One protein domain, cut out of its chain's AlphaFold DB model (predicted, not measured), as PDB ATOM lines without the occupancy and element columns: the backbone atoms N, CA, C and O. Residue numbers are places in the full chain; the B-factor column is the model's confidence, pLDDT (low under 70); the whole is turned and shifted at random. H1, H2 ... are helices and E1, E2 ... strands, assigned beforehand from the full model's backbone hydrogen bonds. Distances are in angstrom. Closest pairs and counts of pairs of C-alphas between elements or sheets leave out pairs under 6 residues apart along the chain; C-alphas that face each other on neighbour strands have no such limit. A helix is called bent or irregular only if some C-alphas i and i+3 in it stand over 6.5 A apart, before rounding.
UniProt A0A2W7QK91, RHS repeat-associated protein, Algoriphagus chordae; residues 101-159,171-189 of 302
ATOM      1  N   ASP A 101     119.045 101.683 128.820       62.50
ATOM      2  CA  ASP A 101     119.679 102.979 128.602       62.50
ATOM      3  C   ASP A 101     120.474 103.424 129.842       62.50
ATOM      4  O   ASP A 101     119.962 104.052 130.780       62.50
ATOM      5  N   TRP A 102     121.762 103.077 129.865       73.25
ATOM      6  CA  TRP A 102     122.711 103.661 130.811       73.25
ATOM      7  C   TRP A 102     123.103 105.061 130.351       73.25
ATOM      8  O   TRP A 102     123.413 105.289 129.189       73.25
ATOM      9  N   PHE A 103     123.153 106.016 131.270       79.50
ATOM     10  CA  PHE A 103     123.599 107.377 131.008       79.50
ATOM     11  C   PHE A 103     124.813 107.711 131.855       79.50
ATOM     12  O   PHE A 103     124.850 107.422 133.052       79.50
ATOM     13  N   VAL A 104     125.782 108.390 131.244       85.19
ATOM     14  CA  VAL A 104     126.976 108.892 131.921       85.19
ATOM     15  C   VAL A 104     126.925 110.407 132.054       85.19
ATOM     16  O   VAL A 104     126.677 111.125 131.085       85.19
ATOM     17  N   SER A 105     127.205 110.913 133.255       87.62
ATOM     18  CA  SER A 105     127.413 112.345 133.459       87.62
ATOM     19  C   SER A 105     128.742 112.785 132.848       87.62
ATOM     20  O   SER A 105     129.824 112.327 133.231       87.62
ATOM     21  N   ASN A 106     128.662 113.780 131.973       87.19
ATOM     22  CA  ASN A 106     129.784 114.416 131.292       87.19
ATOM     23  C   ASN A 106     130.748 115.143 132.250       87.19
ATOM     24  O   ASN A 106     131.852 115.512 131.837       87.19
ATOM     25  N   TYR A 107     130.368 115.355 133.517       84.06
ATOM     26  CA  TYR A 107     131.177 116.076 134.505       84.06
ATOM     27  C   TYR A 107     132.046 115.172 135.372       84.06
ATOM     28  O   TYR A 107     133.232 115.463 135.582       84.06
ATOM     29  N   ASN A 108     131.447 114.108 135.903       82.94
ATOM     30  CA  ASN A 108     132.054 113.251 136.918       82.94
ATOM     31  C   ASN A 108     132.005 111.762 136.564       82.94
ATOM     32  O   ASN A 108     132.655 110.969 137.239       82.94
ATOM     33  N   GLY A 109     131.333 111.362 135.483       82.06
ATOM     34  CA  GLY A 109     131.249 109.959 135.079       82.06
ATOM     35  C   GLY A 109     130.339 109.117 135.970       82.06
ATOM     36  O   GLY A 109     130.494 107.899 135.995       82.06
ATOM     37  N   VAL A 110     129.436 109.753 136.724       83.44
ATOM     38  CA  VAL A 110     128.340 109.055 137.404       83.44
ATOM     39  C   VAL A 110     127.479 108.344 136.370       83.44
ATOM     40  O   VAL A 110     127.142 108.941 135.347       83.44
ATOM     41  N   LEU A 111     127.124 107.100 136.674       80.56
ATOM     42  CA  LEU A 111     126.202 106.295 135.897       80.56
ATOM     43  C   LEU A 111     124.828 106.255 136.544       80.56
ATOM     44  O   LEU A 111     124.681 106.112 137.762       80.56
ATOM     45  N   ILE A 112     123.826 106.343 135.686       77.62
ATOM     46  CA  ILE A 112     122.441 106.074 136.031       77.62
ATOM     47  C   ILE A 112     121.855 105.173 134.954       77.62
ATOM     48  O   ILE A 112     122.189 105.319 133.783       77.62
ATOM     49  N   ASN A 113     120.981 104.261 135.344       75.88
ATOM     50  CA  ASN A 113     120.150 103.530 134.402       75.88
ATOM     51  C   ASN A 113     118.730 104.059 134.543       75.88
ATOM     52  O   ASN A 113     118.207 104.107 135.662       75.88
ATOM     53  N   ILE A 114     118.138 104.479 133.428       69.81
ATOM     54  CA  ILE A 114     116.720 104.820 133.371       69.81
ATOM     55  C   ILE A 114     116.108 103.938 132.298       69.81
ATOM     56  O   ILE A 114     116.313 104.160 131.108       69.81
ATOM     57  N   GLN A 115     115.370 102.926 132.730       64.31
ATOM     58  CA  GLN A 115     114.770 101.965 131.823       64.31
ATOM     59  C   GLN A 115     113.796 102.663 130.864       64.31
ATOM     60  O   GLN A 115     112.904 103.401 131.291       64.31
ATOM     61  N   GLY A 116     113.965 102.435 129.561       58.53
ATOM     62  CA  GLY A 116     113.043 102.929 128.542       58.53
ATOM     63  C   GLY A 116     113.202 104.374 128.105       58.53
ATOM     64  O   GLY A 116     112.283 104.918 127.483       58.53
ATOM     65  N   GLN A 117     114.323 105.011 128.436       60.59
ATOM     66  CA  GLN A 117     114.614 106.377 128.023       60.59
ATOM     67  C   GLN A 117     115.746 106.383 127.003       60.59
ATOM     68  O   GLN A 117     116.895 106.227 127.363       60.59
ATOM     69  N   SER A 118     115.460 106.719 125.745       62.25
ATOM     70  CA  SER A 118     116.524 106.900 124.734       62.25
ATOM     71  C   SER A 118     117.385 108.147 124.960       62.25
ATOM     72  O   SER A 118     118.540 108.191 124.535       62.25
ATOM     73  N   ASP A 119     116.823 109.157 125.629       70.44
ATOM     74  CA  ASP A 119     117.457 110.443 125.901       70.44
ATOM     75  C   ASP A 119     117.267 110.829 127.365       70.44
ATOM     76  O   ASP A 119     116.169 110.718 127.918       70.44
ATOM     77  N   PHE A 120     118.296 111.415 127.971       76.62
ATOM     78  CA  PHE A 120     118.169 111.956 129.315       76.62
ATOM     79  C   PHE A 120     117.343 113.252 129.306       76.62
ATOM     80  O   PHE A 120     117.745 114.274 128.738       76.62
ATOM     81  N   LYS A 121     116.188 113.236 129.984       82.12
ATOM     82  CA  LYS A 121     115.316 114.408 130.147       82.12
ATOM     83  C   LYS A 121     114.960 114.622 131.609       82.12
ATOM     84  O   LYS A 121     114.204 113.860 132.206       82.12
ATOM     85  N   PHE A 122     115.430 115.737 132.161       80.50
ATOM     86  CA  PHE A 122     115.135 116.119 133.539       80.50
ATOM     87  C   PHE A 122     113.630 116.269 133.815       80.50
ATOM     88  O   PHE A 122     113.156 115.882 134.877       80.50
ATOM     89  N   THR A 123     112.867 116.783 132.848       81.94
ATOM     90  CA  THR A 123     111.407 116.914 132.965       81.94
ATOM     91  C   THR A 123     110.717 115.558 133.083       81.94
ATOM     92  O   THR A 123     109.837 115.403 133.919       81.94
ATOM     93  N   SER A 124     111.158 114.563 132.310       78.19
ATOM     94  CA  SER A 124     110.613 113.203 132.363       78.19
ATOM     95  C   SER A 124     110.896 112.549 133.715       78.19
ATOM     96  O   SER A 124     109.995 111.988 134.327       78.19
ATOM     97  N   LEU A 125     112.103 112.740 134.259       76.31
ATOM     98  CA  LEU A 125     112.439 112.280 135.610       76.31
ATOM     99  C   LEU A 125     111.582 112.936 136.699       76.31
ATOM    100  O   LEU A 125     111.201 112.273 137.661       76.31
ATOM    101  N   GLN A 126     111.280 114.230 136.570       81.62
ATOM    102  CA  GLN A 126     110.398 114.927 137.510       81.62
ATOM    103  C   GLN A 126     108.962 114.403 137.457       81.62
ATOM    104  O   GLN A 126     108.327 114.286 138.504       81.62
ATOM    105  N   GLU A 127     108.449 114.122 136.260       81.88
ATOM    106  CA  GLU A 127     107.098 113.595 136.055       81.88
ATOM    107  C   GLU A 127     106.959 112.162 136.585       81.88
ATOM    108  O   GLU A 127     105.957 111.844 137.222       81.88
ATOM    109  N   GLU A 128     107.975 111.326 136.370       76.69
ATOM    110  CA  GLU A 128     107.957 109.901 136.711       76.69
ATOM    111  C   GLU A 128     108.351 109.624 138.172       76.69
ATOM    112  O   GLU A 128     107.665 108.886 138.877       76.69
ATOM    113  N   TYR A 129     109.421 110.261 138.662       76.31
ATOM    114  CA  TYR A 129     110.010 109.993 139.982       76.31
ATOM    115  C   TYR A 129     109.827 111.142 140.987       76.31
ATOM    116  O   TYR A 129     110.181 111.020 142.162       76.31
ATOM    117  N   GLY A 130     109.270 112.276 140.558       80.25
ATOM    118  CA  GLY A 130     109.061 113.444 141.406       80.25
ATOM    119  C   GLY A 130     110.293 114.344 141.563       80.25
ATOM    120  O   GLY A 130     111.438 113.996 141.265       80.25
ATOM    121  N   ASN A 131     110.052 115.553 142.079       83.88
ATOM    122  CA  ASN A 131     111.067 116.609 142.175       83.88
ATOM    123  C   ASN A 131     112.259 116.256 143.076       83.88
ATOM    124  O   ASN A 131     113.364 116.732 142.829       83.88
ATOM    125  N   GLU A 132     112.055 115.466 144.129       82.19
ATOM    126  CA  GLU A 132     113.123 115.116 145.074       82.19
ATOM    127  C   GLU A 132     114.180 114.224 144.420       82.19
ATOM    128  O   GLU A 132     115.371 114.536 144.487       82.19
ATOM    129  N   ILE A 133     113.743 113.171 143.720       77.75
ATOM    130  CA  ILE A 133     114.629 112.238 143.016       77.75
ATOM    131  C   ILE A 133     115.314 112.942 141.848       77.75
ATOM    132  O   ILE A 133     116.533 112.851 141.710       77.75
ATOM    133  N   ALA A 134     114.571 113.725 141.062       78.69
ATOM    134  CA  ALA A 134     115.156 114.503 139.978       78.69
ATOM    135  C   ALA A 134     116.260 115.446 140.496       78.69
ATOM    136  O   ALA A 134     117.386 115.423 139.999       78.69
ATOM    137  N   ASN A 135     115.994 116.215 141.559       81.62
ATOM    138  CA  ASN A 135     116.995 117.103 142.157       81.62
ATOM    139  C   ASN A 135     118.194 116.340 142.737       81.62
ATOM    140  O   ASN A 135     119.321 116.835 142.683       81.62
ATOM    141  N   PHE A 136     117.980 115.144 143.287       81.38
ATOM    142  CA  PHE A 136     119.072 114.290 143.739       81.38
ATOM    143  C   PHE A 136     119.981 113.882 142.573       81.38
ATOM    144  O   PHE A 136     121.189 114.088 142.665       81.38
ATOM    145  N   ILE A 137     119.416 113.412 141.455       78.31
ATOM    146  CA  ILE A 137     120.163 113.068 140.230       78.31
ATOM    147  C   ILE A 137     120.914 114.287 139.687       78.31
ATOM    148  O   ILE A 137     122.092 114.194 139.340       78.31
ATOM    149  N   TYR A 138     120.262 115.450 139.669       78.75
ATOM    150  CA  TYR A 138     120.876 116.709 139.248       78.75
ATOM    151  C   TYR A 138     122.127 117.034 140.072       78.75
ATOM    152  O   TYR A 138     123.179 117.344 139.513       78.75
ATOM    153  N   ASN A 139     122.038 116.914 141.398       80.75
ATOM    154  CA  ASN A 139     123.164 117.152 142.298       80.75
ATOM    155  C   ASN A 139     124.244 116.068 142.172       80.75
ATOM    156  O   ASN A 139     125.431 116.391 142.162       80.75
ATOM    157  N   LEU A 140     123.844 114.802 142.024       78.19
ATOM    158  CA  LEU A 140     124.744 113.664 141.847       78.19
ATOM    159  C   LEU A 140     125.578 113.804 140.566       78.19
ATOM    160  O   LEU A 140     126.776 113.531 140.575       78.19
ATOM    161  N   GLY A 141     124.976 114.308 139.486       71.69
ATOM    162  CA  GLY A 141     125.653 114.615 138.226       71.69
ATOM    163  C   GLY A 141     126.501 115.893 138.241       71.69
ATOM    164  O   GLY A 141     127.122 116.199 137.226       71.69
ATOM    165  N   GLY A 142     126.549 116.639 139.353       74.75
ATOM    166  CA  GLY A 142     127.323 117.880 139.478       74.75
ATOM    167  C   GLY A 142     126.603 119.145 138.995       74.75
ATOM    168  O   GLY A 142     127.260 120.109 138.608       74.75
ATOM    169  N   GLY A 143     125.268 119.158 139.012       71.50
ATOM    170  CA  GLY A 143     124.446 120.251 138.483       71.50
ATOM    171  C   GLY A 143     124.159 120.113 136.988       71.50
ATOM    172  O   GLY A 143     124.155 121.099 136.252       71.50
ATOM    173  N   ALA A 144     123.989 118.875 136.537       63.97
ATOM    174  CA  ALA A 144     123.969 118.495 135.135       63.97
ATOM    175  C   ALA A 144     122.644 118.854 134.431       63.97
ATOM    176  O   ALA A 144     121.576 118.398 134.837       63.97
ATOM    177  N   SER A 145     122.713 119.658 133.359       71.88
ATOM    178  CA  SER A 145     121.593 119.891 132.429       71.88
ATOM    179  C   SER A 145     121.347 118.662 131.541       71.88
ATOM    180  O   SER A 145     122.157 117.742 131.544       71.88
ATOM    181  N   ASN A 146     120.275 118.635 130.737       76.25
ATOM    182  CA  ASN A 146     120.015 117.501 129.830       76.25
ATOM    183  C   ASN A 146     121.236 117.154 128.947       76.25
ATOM    184  O   ASN A 146     121.619 115.995 128.861       76.25
ATOM    185  N   ASP A 147     121.926 118.165 128.406       79.88
ATOM    186  CA  ASP A 147     123.120 118.000 127.551       79.88
ATOM    187  C   ASP A 147     124.365 117.493 128.305       79.88
ATOM    188  O   ASP A 147     125.418 117.216 127.724       79.88
ATOM    189  N   SER A 148     124.273 117.420 129.628       82.69
ATOM    190  CA  SER A 148     125.347 116.964 130.502       82.69
ATOM    191  C   SER A 148     125.314 115.459 130.742       82.69
ATOM    192  O   SER A 148     126.180 114.952 131.452       82.69
ATOM    193  N   TRP A 149     124.354 114.755 130.148       82.25
ATOM    194  CA  TRP A 149     124.254 113.306 130.179       82.25
ATOM    195  C   TRP A 149     124.388 112.768 128.757       82.25
ATOM    196  O   TRP A 149     123.717 113.229 127.836       82.25
ATOM    197  N   GLU A 150     125.297 111.822 128.564       79.44
ATOM    198  CA  GLU A 150     125.442 111.081 127.310       79.44
ATOM    199  C   GLU A 150     124.839 109.691 127.515       79.44
ATOM    200  O   GLU A 150     125.109 109.058 128.536       79.44
ATOM    201  N   ASN A 151     124.027 109.223 126.560       76.25
ATOM    202  CA  ASN A 151     123.638 107.817 126.532       76.25
ATOM    203  C   ASN A 151     124.921 106.991 126.350       76.25
ATOM    204  O   ASN A 151     125.669 107.136 125.378       76.25
ATOM    205  N   PHE A 152     125.205 106.213 127.377       67.00
ATOM    206  CA  PHE A 152     126.372 105.390 127.566       67.00
ATOM    207  C   PHE A 152     125.933 103.927 127.444       67.00
ATOM    208  O   PHE A 152     125.933 103.186 128.416       67.00
ATOM    209  N   GLY A 153     125.509 103.530 126.244       57.03
ATOM    210  CA  GLY A 153     124.805 102.260 126.038       57.03
ATOM    211  C   GLY A 153     124.825 101.749 124.598       57.03
ATOM    212  O   GLY A 153     123.860 101.158 124.146       57.03
ATOM    213  N   ALA A 154     125.899 101.994 123.843       47.53
ATOM    214  CA  ALA A 154     126.087 101.322 122.556       47.53
ATOM    215  C   ALA A 154     126.895 100.028 122.764       47.53
ATOM    216  O   ALA A 154     128.014 100.101 123.269       47.53
ATOM    217  N   ASP A 155     126.323  98.898 122.338       44.69
ATOM    218  CA  ASP A 155     126.863  97.524 122.333       44.69
ATOM    219  C   ASP A 155     126.959  96.790 123.679       44.69
ATOM    220  O   ASP A 155     128.049  96.715 124.234       44.69
ATOM    221  N   ASP A 156     125.881  96.137 124.130       47.81
ATOM    222  CA  ASP A 156     125.918  94.868 124.896       47.81
ATOM    223  C   ASP A 156     126.931  94.889 126.065       47.81
ATOM    224  O   ASP A 156     127.697  93.954 126.305       47.81
ATOM    225  N   MET A 157     127.048  96.047 126.734       47.44
ATOM    226  CA  MET A 157     128.260  96.393 127.490       47.44
ATOM    227  C   MET A 157     128.314  95.725 128.867       47.44
ATOM    228  O   MET A 157     129.388  95.683 129.471       47.44
ATOM    229  N   PHE A 158     127.181  95.227 129.369       52.75
ATOM    230  CA  PHE A 158     127.025  94.775 130.757       52.75
ATOM    231  C   PHE A 158     126.281  93.443 130.902       52.75
ATOM    232  O   PHE A 158     125.950  93.061 132.031       52.75
ATOM    233  N   ASP A 159     126.048  92.743 129.788       45.16
ATOM    234  CA  ASP A 159     125.261  91.516 129.731       45.16
ATOM    235  C   ASP A 159     126.055  90.331 130.308       45.16
ATOM    236  O   ASP A 159     126.810  89.621 129.638       45.16
ATOM    237  N   SER A 171     112.681 100.420 137.915       56.62
ATOM    238  CA  SER A 171     113.456 101.108 138.952       56.62
ATOM    239  C   SER A 171     114.784 101.672 138.457       56.62
ATOM    240  O   SER A 171     115.796 100.982 138.389       56.62
ATOM    241  N   LEU A 172     114.786 102.978 138.205       62.88
ATOM    242  CA  LEU A 172     115.960 103.852 138.228       62.88
ATOM    243  C   LEU A 172     117.110 103.311 139.110       62.88
ATOM    244  O   LEU A 172     116.983 103.250 140.336       62.88
ATOM    245  N   THR A 173     118.252 102.989 138.498       71.75
ATOM    246  CA  THR A 173     119.476 102.629 139.234       71.75
ATOM    247  C   THR A 173     120.411 103.828 139.288       71.75
ATOM    248  O   THR A 173     120.721 104.433 138.264       71.75
ATOM    249  N   LEU A 174     120.875 104.173 140.490       72.44
ATOM    250  CA  LEU A 174     121.757 105.313 140.737       72.44
ATOM    251  C   LEU A 174     123.070 104.830 141.338       72.44
ATOM    252  O   LEU A 174     123.083 104.259 142.431       72.44
ATOM    253  N   MET A 175     124.181 105.108 140.663       74.12
ATOM    254  CA  MET A 175     125.511 104.802 141.177       74.12
ATOM    255  C   MET A 175     126.207 106.084 141.633       74.12
ATOM    256  O   MET A 175     126.121 107.130 140.997       74.12
ATOM    257  N   THR A 176     126.945 106.023 142.742       79.00
ATOM    258  CA  THR A 176     127.886 107.100 143.085       79.00
ATOM    259  C   THR A 176     129.024 107.134 142.064       79.00
ATOM    260  O   THR A 176     129.220 106.172 141.323       79.00
ATOM    261  N   GLU A 177     129.819 108.209 142.021       81.75
ATOM    262  CA  GLU A 177     130.979 108.261 141.115       81.75
ATOM    263  C   GLU A 177     131.922 107.067 141.339       81.75
ATOM    264  O   GLU A 177     132.403 106.464 140.385       81.75
ATOM    265  N   GLU A 178     132.170 106.705 142.596       80.44
ATOM    266  CA  GLU A 178     133.078 105.615 142.943       80.44
ATOM    267  C   GLU A 178     132.513 104.247 142.545       80.44
ATOM    268  O   GLU A 178     133.225 103.463 141.920       80.44
ATOM    269  N   ALA A 179     131.224 104.006 142.808       75.44
ATOM    270  CA  ALA A 179     130.540 102.792 142.370       75.44
ATOM    271  C   ALA A 179     130.485 102.693 140.839       75.44
ATOM    272  O   ALA A 179     130.750 101.630 140.293       75.44
ATOM    273  N   SER A 180     130.235 103.813 140.154       78.75
ATOM    274  CA  SER A 180     130.239 103.888 138.688       78.75
ATOM    275  C   SER A 180     131.612 103.524 138.130       78.75
ATOM    276  O   SER A 180     131.715 102.713 137.219       78.75
ATOM    277  N   ASN A 181     132.687 104.083 138.699       81.88
ATOM    278  CA  ASN A 181     134.044 103.778 138.250       81.88
ATOM    279  C   ASN A 181     134.368 102.285 138.422       81.88
ATOM    280  O   ASN A 181     134.956 101.703 137.517       81.88
ATOM    281  N   GLN A 182     134.019 101.687 139.567       78.25
ATOM    282  CA  GLN A 182     134.274 100.264 139.826       78.25
ATOM    283  C   GLN A 182     133.451  99.371 138.900       78.25
ATOM    284  O   GLN A 182     134.028  98.552 138.199       78.25
ATOM    285  N   PHE A 183     132.142  99.622 138.799       74.31
ATOM    286  CA  PHE A 183     131.246  98.903 137.894       74.31
ATOM    287  C   PHE A 183     131.787  98.886 136.461       74.31
ATOM    288  O   PHE A 183     131.852  97.845 135.815       74.31
ATOM    289  N   MET A 184     132.263 100.030 135.973       77.19
ATOM    290  CA  MET A 184     132.840 100.122 134.637       77.19
ATOM    291  C   MET A 184     134.151  99.364 134.489       77.19
ATOM    292  O   MET A 184     134.356  98.700 133.475       77.19
ATOM    293  N   LEU A 185     135.029  99.444 135.488       79.94
ATOM    294  CA  LEU A 185     136.297  98.719 135.481       79.94
ATOM    295  C   LEU A 185     136.084  97.205 135.480       79.94
ATOM    296  O   LEU A 185     136.765  96.512 134.723       79.94
ATOM    297  N   ASP A 186     135.129  96.715 136.267       76.69
ATOM    298  CA  ASP A 186     134.782  95.294 136.344       76.69
ATOM    299  C   ASP A 186     134.258  94.771 134.997       76.69
ATOM    300  O   ASP A 186     134.571  93.652 134.598       76.69
ATOM    301  N   ASN A 187     133.571  95.625 134.234       70.62
ATOM    302  CA  ASN A 187     133.097  95.329 132.881       70.62
ATOM    303  C   ASN A 187     134.124  95.671 131.772       70.62
ATOM    304  O   ASN A 187     133.799  95.676 130.586       70.62
ATOM    305  N   GLY A 188     135.386  95.955 132.121       72.31
ATOM    306  CA  GLY A 188     136.477  96.155 131.152       72.31
ATOM    307  C   GLY A 188     136.549  97.551 130.516       72.31
ATOM    308  O   GLY A 188     137.267  97.757 129.531       72.31
ATOM    309  N   TYR A 189     135.840  98.525 131.080       80.88
ATOM    310  CA  TYR A 189     135.836  99.911 130.634       80.88
ATOM    311  C   TYR A 189     136.668 100.803 131.550       80.88
ATOM    312  O   TYR A 189     136.638 100.718 132.775       80.88
TER     313      TYR A 189
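AT A GLANCE: This is residues 101 to 159 and 171 to 189 of the 302 residues of the protein "RHS repeat-associated protein" of Algoriphagus chordae (UniProt A0A2W7QK91). A small sheet of three short strands sits in the middle, with a helix at each end of the domain: H1, sharply kinked and folded back on itself, at one end and H2 at the other, each only grazing the sheet. A short stretch before H2, residues 173 to 174, pairs with the edge strand E2. The printed part has 78 residues with three named strands and two named helices, in the order E1, E2, H1, E3, H2; the sheet runs E2, E1, E3, all antiparallel, and the class is mixed, helices and strands. The whole is compact, with a radius of gyration of the C-alphas of 11.8 A and spans of 34 by 23 by 22 A.

IN THESE COORDINATES: E1 is residues 102 to 105, 10.2 A long, beginning at C-alpha 102 at (122.711, 103.661, 130.811). E2 is residues 111 to 113, 6.8 A long. H1 is residues 122 to 140, 12.9 A from first to last C-alpha, beginning at C-alpha 122 at (115.135, 116.119, 133.539). It has a kink of 141 degrees near residue 129 and is irregular: C-alphas 128 and 131 are 9.2 A apart. E3 is residues 149 to 151, 6.6 A long. H2 is residues 177 to 186, 14.3 A long, ending at C-alpha 186 at (134.782, 95.294, 136.344).

HOW THE PARTS SIT: E1 is the inner strand of the sheet. E1 and E2 form a hairpin and are antiparallel at 148 degrees, with N 103 and O 112 2.8 A apart, within hydrogen-bond range. E1 and E3 are antiparallel at 150 degrees, with N 104 and O 150 at 2.9 A. E2, H1 and E3 make a split strand-helix-strand unit, two strands running the same way with a helix between them in the chain and E1 between them in the sheet; its crossover is right-handed. Residues 112 to 113 of E2 also pair with residues 173 to 174, antiparallel. H1 is on the sheet but only grazes it, with its residues 137 to 140. H2 is on the sheet but only grazes it, with its residues 177 to 184; the closest C-alphas of E2 and H2 are those of Leu 111 and Ser 180, 5.5 A apart. H1 and H2 are only just apart, 8.3 A at the closest. Every O i to N i+4 pair is within hydrogen-bond range in H2, and 12 of 15 are in H1.

THE WHOLE: The C-alphas farthest apart are those of Glu 127 and Gly 188, 34.5 A. Residues 160 to 170 are not printed, and C-alphas 159 and 171 are 17.8 A apart across this cut, which falls in the link from E3 to H2. Of the links printed whole, E1 to E2 is tight, and E2 to H1 and H1 to E3 are short. The mean pLDDT of the printed part is 73.9; it is under 70 at residues 101, 114 to 118, 144, 152 to 159 and 171 to 172.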